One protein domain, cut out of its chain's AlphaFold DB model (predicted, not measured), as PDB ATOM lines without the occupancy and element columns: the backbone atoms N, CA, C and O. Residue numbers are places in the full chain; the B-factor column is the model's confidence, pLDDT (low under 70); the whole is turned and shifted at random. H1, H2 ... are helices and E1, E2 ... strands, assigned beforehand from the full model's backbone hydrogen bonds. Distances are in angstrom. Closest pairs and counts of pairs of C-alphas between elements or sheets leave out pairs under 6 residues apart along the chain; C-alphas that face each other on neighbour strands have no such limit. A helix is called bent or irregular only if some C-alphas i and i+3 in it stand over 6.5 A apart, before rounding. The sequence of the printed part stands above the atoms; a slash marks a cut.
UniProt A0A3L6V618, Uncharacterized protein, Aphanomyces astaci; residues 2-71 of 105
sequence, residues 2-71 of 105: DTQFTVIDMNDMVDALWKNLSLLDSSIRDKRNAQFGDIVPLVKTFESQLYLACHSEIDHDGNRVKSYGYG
ATOM      1  N   ASP A   2     104.158 126.410  86.003       33.78
ATOM      2  CA  ASP A   2     105.424 125.708  85.831       33.78
ATOM      3  C   ASP A   2     106.313 126.428  84.814       33.78
ATOM      4  O   ASP A   2     105.994 126.511  83.630       33.78
ATOM      5  N   THR A   3     107.448 126.947  85.270       36.47
ATOM      6  CA  THR A   3     108.527 127.318  84.359       36.47
ATOM      7  C   THR A   3     109.378 126.069  84.223       36.47
ATOM      8  O   THR A   3     110.167 125.752  85.114       36.47
ATOM      9  N   GLN A   4     109.188 125.328  83.128       39.06
ATOM     10  CA  GLN A   4     110.248 124.474  82.613       39.06
ATOM     11  C   GLN A   4     111.431 125.401  82.318       39.06
ATOM     12  O   GLN A   4     111.548 125.956  81.231       39.06
ATOM     13  N   PHE A   5     112.282 125.617  83.322       36.69
ATOM     14  CA  PHE A   5     113.668 125.948  83.070       36.69
ATOM     15  C   PHE A   5     114.216 124.709  82.392       36.69
ATOM     16  O   PHE A   5     114.551 123.710  83.033       36.69
ATOM     17  N   THR A   6     114.213 124.759  81.063       30.09
ATOM     18  CA  THR A   6     115.128 123.977  80.259       30.09
ATOM     19  C   THR A   6     116.463 123.988  80.987       30.09
ATOM     20  O   THR A   6     116.915 125.015  81.499       30.09
ATOM     21  N   VAL A   7     117.043 122.805  81.140       36.78
ATOM     22  CA  VAL A   7     118.419 122.638  81.582       36.78
ATOM     23  C   VAL A   7     119.260 123.297  80.490       36.78
ATOM     24  O   VAL A   7     119.684 122.627  79.560       36.78
ATOM     25  N   ILE A   8     119.370 124.627  80.528       35.88
ATOM     26  CA  ILE A   8     120.224 125.391  79.633       35.88
ATOM     27  C   ILE A   8     121.631 124.972  80.030       35.88
ATOM     28  O   ILE A   8     122.088 125.212  81.149       35.88
ATOM     29  N   ASP A   9     122.181 124.174  79.127       38.97
ATOM     30  CA  ASP A   9     123.522 123.652  79.011       38.97
ATOM     31  C   ASP A   9     124.467 123.947  80.183       38.97
ATOM     32  O   ASP A   9     125.152 124.962  80.259       38.97
ATOM     33  N   MET A  10     124.700 122.906  80.984       46.50
ATOM     34  CA  MET A  10     125.990 122.694  81.655       46.50
ATOM     35  C   MET A  10     127.154 122.505  80.647       46.50
ATOM     36  O   MET A  10     128.201 122.003  81.036       46.50
ATOM     37  N   ASN A  11     126.971 122.852  79.370       50.78
ATOM     38  CA  ASN A  11     127.686 122.337  78.204       50.78
ATOM     39  C   ASN A  11     128.484 123.428  77.472       50.78
ATOM     40  O   ASN A  11     129.612 123.168  77.068       50.78
ATOM     41  N   ASP A  12     127.988 124.669  77.429       47.09
ATOM     42  CA  ASP A  12     128.577 125.737  76.599       47.09
ATOM     43  C   ASP A  12     129.934 126.279  77.087       47.09
ATOM     44  O   ASP A  12     130.645 126.940  76.336       47.09
ATOM     45  N   MET A  13     130.346 126.020  78.338       49.38
ATOM     46  CA  MET A  13     131.662 126.475  78.843       49.38
ATOM     47  C   MET A  13     132.540 125.388  79.457       49.38
ATOM     48  O   MET A  13     133.771 125.464  79.406       49.38
ATOM     49  N   VAL A  14     131.896 124.297  79.874       54.38
ATOM     50  CA  VAL A  14     132.423 122.942  79.686       54.38
ATOM     51  C   VAL A  14     133.146 122.903  78.330       54.38
ATOM     52  O   VAL A  14     134.312 122.511  78.295       54.38
ATOM     53  N   ASP A  15     132.580 123.453  77.260       62.25
ATOM     54  CA  ASP A  15     133.239 123.539  75.958       62.25
ATOM     55  C   ASP A  15     134.629 124.181  75.916       62.25
ATOM     56  O   ASP A  15     135.411 123.746  75.087       62.25
ATOM     57  N   ALA A  16     135.027 125.138  76.761       70.56
ATOM     58  CA  ALA A  16     136.399 125.668  76.690       70.56
ATOM     59  C   ALA A  16     137.427 124.639  77.194       70.56
ATOM     60  O   ALA A  16     138.438 124.371  76.537       70.56
ATOM     61  N   LEU A  17     137.139 124.015  78.341       75.81
ATOM     62  CA  LEU A  17     137.946 122.921  78.881       75.81
ATOM     63  C   LEU A  17     137.904 121.713  77.939       75.81
ATOM     64  O   LEU A  17     138.951 121.163  77.608       75.81
ATOM     65  N   TRP A  18     136.722 121.336  77.452       76.94
ATOM     66  CA  TRP A  18     136.574 120.215  76.527       76.94
ATOM     67  C   TRP A  18     137.170 120.489  75.166       76.94
ATOM     68  O   TRP A  18     137.722 119.569  74.590       76.94
ATOM     69  N   LYS A  19     137.127 121.716  74.653       79.62
ATOM     70  CA  LYS A  19     137.820 122.095  73.420       79.62
ATOM     71  C   LYS A  19     139.315 121.889  73.593       79.62
ATOM     72  O   LYS A  19     139.924 121.249  72.747       79.62
ATOM     73  N   ASN A  20     139.887 122.333  74.712       79.62
ATOM     74  CA  ASN A  20     141.303 122.110  75.008       79.62
ATOM     75  C   ASN A  20     141.642 120.620  75.184       79.62
ATOM     76  O   ASN A  20     142.663 120.165  74.680       79.62
ATOM     77  N   LEU A  21     140.783 119.844  75.845       78.81
ATOM     78  CA  LEU A  21     140.962 118.396  75.990       78.81
ATOM     79  C   LEU A  21     140.798 117.649  74.656       78.81
ATOM     80  O   LEU A  21     141.564 116.736  74.369       78.81
ATOM     81  N   SER A  22     139.861 118.076  73.810       80.38
ATOM     82  CA  SER A  22     139.636 117.524  72.470       80.38
ATOM     83  C   SER A  22     140.789 117.809  71.507       80.38
ATOM     84  O   SER A  22     140.957 117.068  70.543       80.38
ATOM     85  N   LEU A  23     141.602 118.845  71.760       80.56
ATOM     86  CA  LEU A  23     142.856 119.068  71.031       80.56
ATOM     87  C   LEU A  23     143.933 118.032  71.386       80.56
ATOM     88  O   LEU A  23     144.811 117.779  70.566       80.56
ATOM     89  N   LEU A  24     143.889 117.463  72.595       76.31
ATOM     90  CA  LEU A  24     144.822 116.418  73.026       76.31
ATOM     91  C   LEU A  24     144.364 115.032  72.565       76.31
ATOM     92  O   LEU A  24     145.188 114.234  72.126       76.31
ATOM     93  N   ASP A  25     143.064 114.757  72.652       76.44
ATOM     94  CA  ASP A  25     142.462 113.504  72.207       76.44
ATOM     95  C   ASP A  25     141.018 113.756  71.748       76.44
ATOM     96  O   ASP A  25     140.169 114.206  72.516       76.44
ATOM     97  N   SER A  26     140.695 113.463  70.490       77.12
ATOM     98  CA  SER A  26     139.332 113.645  69.973       77.12
ATOM     99  C   SER A  26     138.336 112.627  70.539       77.12
ATOM    100  O   SER A  26     137.142 112.912  70.594       77.12
ATOM    101  N   SER A  27     138.813 111.460  70.990       73.81
ATOM    102  CA  SER A  27     137.984 110.404  71.592       73.81
ATOM    103  C   SER A  27     137.593 110.708  73.038       73.81
ATOM    104  O   SER A  27     136.838 109.971  73.664       73.81
ATOM    105  N   ILE A  28     138.071 111.826  73.589       73.25
ATOM    106  CA  ILE A  28     137.875 112.176  74.993       73.25
ATOM    107  C   ILE A  28     136.407 112.460  75.353       73.25
ATOM    108  O   ILE A  28     136.021 112.378  76.517       73.25
ATOM    109  N   ARG A  29     135.583 112.785  74.347       68.38
ATOM    110  CA  ARG A  29     134.129 112.952  74.494       68.38
ATOM    111  C   ARG A  29     133.388 111.610  74.521       68.38
ATOM    112  O   ARG A  29     132.231 111.565  74.939       68.38
ATOM    113  N   ASP A  30     134.039 110.518  74.119       70.31
ATOM    114  CA  ASP A  30     133.451 109.192  74.203       70.31
ATOM    115  C   ASP A  30     133.520 108.686  75.644       70.31
ATOM    116  O   ASP A  30     134.589 108.502  76.224       70.31
ATOM    117  N   LYS A  31     132.360 108.324  76.200       65.25
ATOM    118  CA  LYS A  31     132.218 107.705  77.537       65.25
ATOM    119  C   LYS A  31     132.936 106.352  77.693       65.25
ATOM    120  O   LYS A  31     132.783 105.678  78.708       65.25
ATOM    121  N   ARG A  32     133.658 105.916  76.661       64.81
ATOM    122  CA  ARG A  32     134.378 104.646  76.556       64.81
ATOM    123  C   ARG A  32     135.894 104.832  76.545       64.81
ATOM    124  O   ARG A  32     136.587 103.884  76.185       64.81
ATOM    125  N   ASN A  33     136.414 106.010  76.905       69.56
ATOM    126  CA  ASN A  33     137.858 106.190  77.015       69.56
ATOM    127  C   ASN A  33     138.436 105.095  77.932       69.56
ATOM    128  O   ASN A  33     138.067 104.989  79.101       69.56
ATOM    129  N   ALA A  34     139.307 104.245  77.382       71.81
ATOM    130  CA  ALA A  34     139.754 103.026  78.053       71.81
ATOM    131  C   ALA A  34     140.611 103.300  79.299       71.81
ATOM    132  O   ALA A  34     140.692 102.449  80.181       71.81
ATOM    133  N   GLN A  35     141.252 104.470  79.371       76.75
ATOM    134  CA  GLN A  35     142.119 104.850  80.489       76.75
ATOM    135  C   GLN A  35     141.384 105.680  81.540       76.75
ATOM    136  O   GLN A  35     141.595 105.472  82.732       76.75
ATOM    137  N   PHE A  36     140.532 106.612  81.108       73.69
ATOM    138  CA  PHE A  36     139.937 107.612  82.003       73.69
ATOM    139  C   PHE A  36     138.429 107.447  82.217       73.69
ATOM    140  O   PHE A  36     137.876 108.068  83.121       73.69
ATOM    141  N   GLY A  37     137.760 106.597  81.432       79.12
ATOM    142  CA  GLY A  37     136.312 106.420  81.492       79.12
ATOM    143  C   GLY A  37     135.547 107.693  81.116       79.12
ATOM    144  O   GLY A  37     135.967 108.447  80.239       79.12
ATOM    145  N   ASP A  38     134.407 107.928  81.772       75.75
ATOM    146  CA  ASP A  38     133.655 109.177  81.621       75.75
ATOM    147  C   ASP A  38     134.361 110.308  82.384       75.75
ATOM    148  O   ASP A  38     134.542 110.259  83.604       75.75
ATOM    149  N   ILE A  39     134.749 111.350  81.656       78.38
ATOM    150  CA  ILE A  39     135.529 112.464  82.197       78.38
ATOM    151  C   ILE A  39     134.655 113.465  82.955       78.38
ATOM    152  O   ILE A  39     135.157 114.160  83.837       78.38
ATOM    153  N   VAL A  40     133.340 113.519  82.707       79.56
ATOM    154  CA  VAL A  40     132.445 114.423  83.451       79.56
ATOM    155  C   VAL A  40     132.465 114.117  84.964       79.56
ATOM    156  O   VAL A  40     132.667 115.045  85.755       79.56
ATOM    157  N   PRO A  41     132.307 112.854  85.412       82.88
ATOM    158  CA  PRO A  41     132.540 112.469  86.803       82.88
ATOM    159  C   PRO A  41     133.944 112.807  87.305       82.88
ATOM    160  O   PRO A  41     134.080 113.292  88.425       82.88
ATOM    161  N   LEU A  42     134.973 112.598  86.482       84.12
ATOM    162  CA  LEU A  42     136.365 112.817  86.871       84.12
ATOM    163  C   LEU A  42     136.649 114.294  87.191       84.12
ATOM    164  O   LEU A  42     137.266 114.601  88.209       84.12
ATOM    165  N   VAL A  43     136.133 115.219  86.377       84.56
ATOM    166  CA  VAL A  43     136.233 116.666  86.634       84.56
ATOM    167  C   VAL A  43     135.558 117.031  87.961       84.56
ATOM    168  O   VAL A  43     136.136 117.770  88.757       84.56
ATOM    169  N   LYS A  44     134.382 116.457  88.253       85.88
ATOM    170  CA  LYS A  44     133.701 116.652  89.546       85.88
ATOM    171  C   LYS A  44     134.498 116.079  90.720       85.88
ATOM    172  O   LYS A  44     134.485 116.658  91.802       85.88
ATOM    173  N   THR A  45     135.199 114.962  90.528       89.75
ATOM    174  CA  THR A  45     136.101 114.405  91.545       89.75
ATOM    175  C   THR A  45     137.285 115.332  91.809       89.75
ATOM    176  O   THR A  45     137.638 115.554  92.963       89.75
ATOM    177  N   PHE A  46     137.884 115.927  90.777       90.19
ATOM    178  CA  PHE A  46     138.961 116.900  90.977       90.19
ATOM    179  C   PHE A  46     138.487 118.182  91.668       90.19
ATOM    180  O   PHE A  46     139.232 118.764  92.459       90.19
ATOM    181  N   GLU A  47     137.249 118.601  91.418       89.19
ATOM    182  CA  GLU A  47     136.605 119.695  92.148       89.19
ATOM    183  C   GLU A  47     136.407 119.331  93.631       89.19
ATOM    184  O   GLU A  47     136.830 120.079  94.511       89.19
ATOM    185  N   SER A  48     135.861 118.144  93.934       92.00
ATOM    186  CA  SER A  48     135.644 117.706  95.324       92.00
ATOM    187  C   SER A  48     136.945 117.482  96.100       92.00
ATOM    188  O   SER A  48     136.992 117.684  97.312       92.00
ATOM    189  N   GLN A  49     138.019 117.110  95.406       94.06
ATOM    190  CA  GLN A  49     139.357 116.963  95.975       94.06
ATOM    191  C   GLN A  49     140.135 118.282  96.074       94.06
ATOM    192  O   GLN A  49     141.288 118.258  96.507       94.06
ATOM    193  N   LEU A  50     139.526 119.419  95.710       91.75
ATOM    194  CA  LEU A  50     140.115 120.764  95.758       91.75
ATOM    195  C   LEU A  50     141.313 120.968  94.813       91.75
ATOM    196  O   LEU A  50     142.091 121.913  94.985       91.75
ATOM    197  N   TYR A  51     141.464 120.103  93.807       92.19
ATOM    198  CA  TYR A  51     142.433 120.282  92.724       92.19
ATOM    199  C   TYR A  51     141.950 121.315  91.706       92.19
ATOM    200  O   TYR A  51     142.758 122.082  91.178       92.19
ATOM    201  N   LEU A  52     140.638 121.378  91.470       90.00
ATOM    202  CA  LEU A  52     140.003 122.385  90.625       90.00
ATOM    203  C   LEU A  52     139.132 123.316  91.465       90.00
ATOM    204  O   LEU A  52     138.435 122.876  92.374       90.00
ATOM    205  N   ALA A  53     139.155 124.601  91.126       88.56
ATOM    206  CA  ALA A  53     138.210 125.591  91.621       88.56
ATOM    207  C   ALA A  53     137.249 125.973  90.491       88.56
ATOM    208  O   ALA A  53     137.681 126.441  89.438       88.56
ATOM    209  N   CYS A  54     135.953 125.771  90.718       86.00
ATOM    210  CA  CYS A  54     134.892 126.127  89.784       86.00
ATOM    211  C   CYS A  54     134.355 127.520  90.128       86.00
ATOM    212  O   CYS A  54     133.888 127.750  91.244       86.00
ATOM    213  N   HIS A  55     134.421 128.446  89.176       83.12
ATOM    214  CA  HIS A  55     133.868 129.790  89.296       83.12
ATOM    215  C   HIS A  55     132.709 129.906  88.314       83.12
ATOM    216  O   HIS A  55     132.879 129.674  87.120       83.12
ATOM    217  N   SER A  56     131.518 130.224  88.813       79.94
ATOM    218  CA  SER A  56     130.343 130.424  87.969       79.94
ATOM    219  C   SER A  56     130.007 131.903  87.880       79.94
ATOM    220  O   SER A  56     129.706 132.520  88.903       79.94
ATOM    221  N   GLU A  57     129.996 132.435  86.668       79.69
ATOM    222  CA  GLU A  57     129.575 133.797  86.357       79.69
ATOM    223  C   GLU A  57     128.321 133.758  85.479       79.69
ATOM    224  O   GLU A  57     127.968 132.719  84.914       79.69
ATOM    225  N   ILE A  58     127.587 134.868  85.426       79.62
ATOM    226  CA  ILE A  58     126.436 135.015  84.534       79.62
ATOM    227  C   ILE A  58     126.896 135.906  83.390       79.62
ATOM    228  O   ILE A  58     127.308 137.039  83.633       79.62
ATOM    229  N   ASP A  59     126.857 135.371  82.175       74.19
ATOM    230  CA  ASP A  59     127.247 136.105  80.975       74.19
ATOM    231  C   ASP A  59     126.201 137.171  80.608       74.19
ATOM    232  O   ASP A  59     125.079 137.179  81.123       74.19
ATOM    233  N   HIS A  60     126.556 138.057  79.681       73.62
ATOM    234  CA  HIS A  60     125.698 139.122  79.162       73.62
ATOM    235  C   HIS A  60     124.377 138.604  78.568       73.62
ATOM    236  O   HIS A  60     123.369 139.305  78.632       73.62
ATOM    237  N   ASP A  61     124.364 137.359  78.084       76.06
ATOM    238  CA  ASP A  61     123.181 136.675  77.548       76.06
ATOM    239  C   ASP A  61     122.326 135.979  78.631       76.06
ATOM    240  O   ASP A  61     121.355 135.289  78.326       76.06
ATOM    241  N   GLY A  62     122.675 136.133  79.914       70.81
ATOM    242  CA  GLY A  62     121.963 135.515  81.039       70.81
ATOM    243  C   GLY A  62     122.300 134.038  81.267       70.81
ATOM    244  O   GLY A  62     121.719 133.399  82.148       70.81
ATOM    245  N   ASN A  63     123.257 133.496  80.515       73.81
ATOM    246  CA  ASN A  63     123.705 132.115  80.646       73.81
ATOM    247  C   ASN A  63     124.664 131.952  81.831       73.81
ATOM    248  O   ASN A  63     125.527 132.792  82.084       73.81
ATOM    249  N   ARG A  64     124.516 130.846  82.571       68.19
ATOM    250  CA  ARG A  64     125.419 130.489  83.671       68.19
ATOM    251  C   ARG A  64     126.653 129.798  83.122       68.19
ATOM    252  O   ARG A  64     126.595 128.671  82.643       68.19
ATOM    253  N   VAL A  65     127.777 130.462  83.283       71.38
ATOM    254  CA  VAL A  65     129.030 130.141  82.634       71.38
ATOM    255  C   VAL A  65     130.034 129.719  83.703       71.38
ATOM    256  O   VAL A  65     130.321 130.464  84.637       71.38
ATOM    257  N   LYS A  66     130.515 128.473  83.623       74.69
ATOM    258  CA  LYS A  66     131.455 127.894  84.595       74.69
ATOM    259  C   LYS A  66     132.873 127.893  84.040       74.69
ATOM    260  O   LYS A  66     133.139 127.222  83.048       74.69
ATOM    261  N   SER A  67     133.785 128.560  84.731       78.25
ATOM    262  CA  SER A  67     135.218 128.511  84.472       78.25
ATOM    263  C   SER A  67     135.937 127.680  85.536       78.25
ATOM    264  O   SER A  67     135.564 127.660  86.712       78.25
ATOM    265  N   TYR A  68     136.979 126.965  85.115       83.69
ATOM    266  CA  TYR A  68     137.800 126.140  85.998       83.69
ATOM    267  C   TYR A  68     139.191 126.751  86.147       83.69
ATOM    268  O   TYR A  68     139.860 127.058  85.161       83.69
ATOM    269  N   GLY A  69     139.634 126.900  87.392       86.12
ATOM    270  CA  GLY A  69     140.981 127.325  87.757       86.12
ATOM    271  C   GLY A  69     141.664 126.321  88.684       86.12
ATOM    272  O   GLY A  69     141.066 125.329  89.106       86.12
ATOM    273  N   TYR A  70     142.924 126.590  89.025       88.88
ATOM    274  CA  TYR A  70     143.644 125.797  90.021       88.88
ATOM    275  C   TYR A  70     143.006 125.960  91.401       88.88
ATOM    276  O   TYR A  70     142.862 127.077  91.898       88.88
ATOM    277  N   GLY A  71     142.643 124.837  92.016       89.62
ATOM    278  CA  GLY A  71     142.155 124.799  93.386       89.62
ATOM    279  C   GLY A  71     143.278 124.952  94.418       89.62
ATOM    280  O   GLY A  71     144.467 124.871  94.084       89.62
TER     281      GLY A  71
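What this domain is: This is residues 2 to 71 of the 105 residues of an uncharacterized protein of Aphanomyces astaci (UniProt A0A3L6V618). A long two-stranded hairpin, E1 and E2, makes one side of a loose, open ring; the helix H1 leads away from beside E2, the short H2 turns the corner at its far end, and H3 comes back to the end of the hairpin where E1 begins. Before H1 an unnamed arm runs outward, and its residues 2 to 7 stick out free of the rest. The printed part has 70 residues with three named helices and two named strands, in the order H1, H2, H3, E1, E2; the sheet, E1 next to E2, is antiparallel and the class is mixed, helices and strands. The whole is only just loose, close to compact, with a radius of gyration of the C-alphas of 13.7 A, and elongated, spanning 41 by 25 by 23 A.

Where its parts are: E1 is residues 52 to 58, 19.5 A from first to last C-alpha, and begins at C-alpha 52 (140.003, 122.385, 90.625). E2 is residues 64 to 70, 19.9 A long, and ends at C-alpha 70 (143.644, 125.797, 90.021). H1 is residues 14 to 24, 15.5 A long, beginning at C-alpha 14 (132.423, 122.942, 79.686). H3 is residues 39 to 48, 14.1 A long. H2, residues 26 to 29, is irregular, but only just: C-alphas 26 and 29 are 6.9 A apart.

How they stand to each other: E1 and E2 form a hairpin of antiparallel strands, with 153 degrees between their directions. N 55 and O 67 are 2.8 A apart and N 53 and O 69 are 2.9 A apart, both within hydrogen-bond range. The closest C-alphas of H1 and E2 are those of Val 14 and Lys 66, 7.0 A apart, while H1 and E1 are apart. The closest C-alphas of H3 and E1 are those of Phe 46 and Leu 52, 5.6 A apart, while H3 and E2 are apart. H1 and H2 touch, the closest C-alphas being those of Ser 22 and Ile 28, 6.2 A apart. H2 and H3 are close but not clearly touching, with the C-alphas of Ile 28 and Ile 39 closest at 7.6 A. H1 and H3 are apart. In H3 every O i to N i+4 pair is within hydrogen-bond range, in H1 6 of 7 are, and H2 is too short for such a pair.

The domain as a whole: The two C-alphas farthest apart are those of Asp 2 and Gln 35, at 42.5 A. The printed part has no cut and no long link; H2 to H3, with 9 residues between them, is short, and the other links are tight. The mean pLDDT of the printed part is 72.1, and it is under 70 at residues 2 to 15, 29, 31 to 33 and 64.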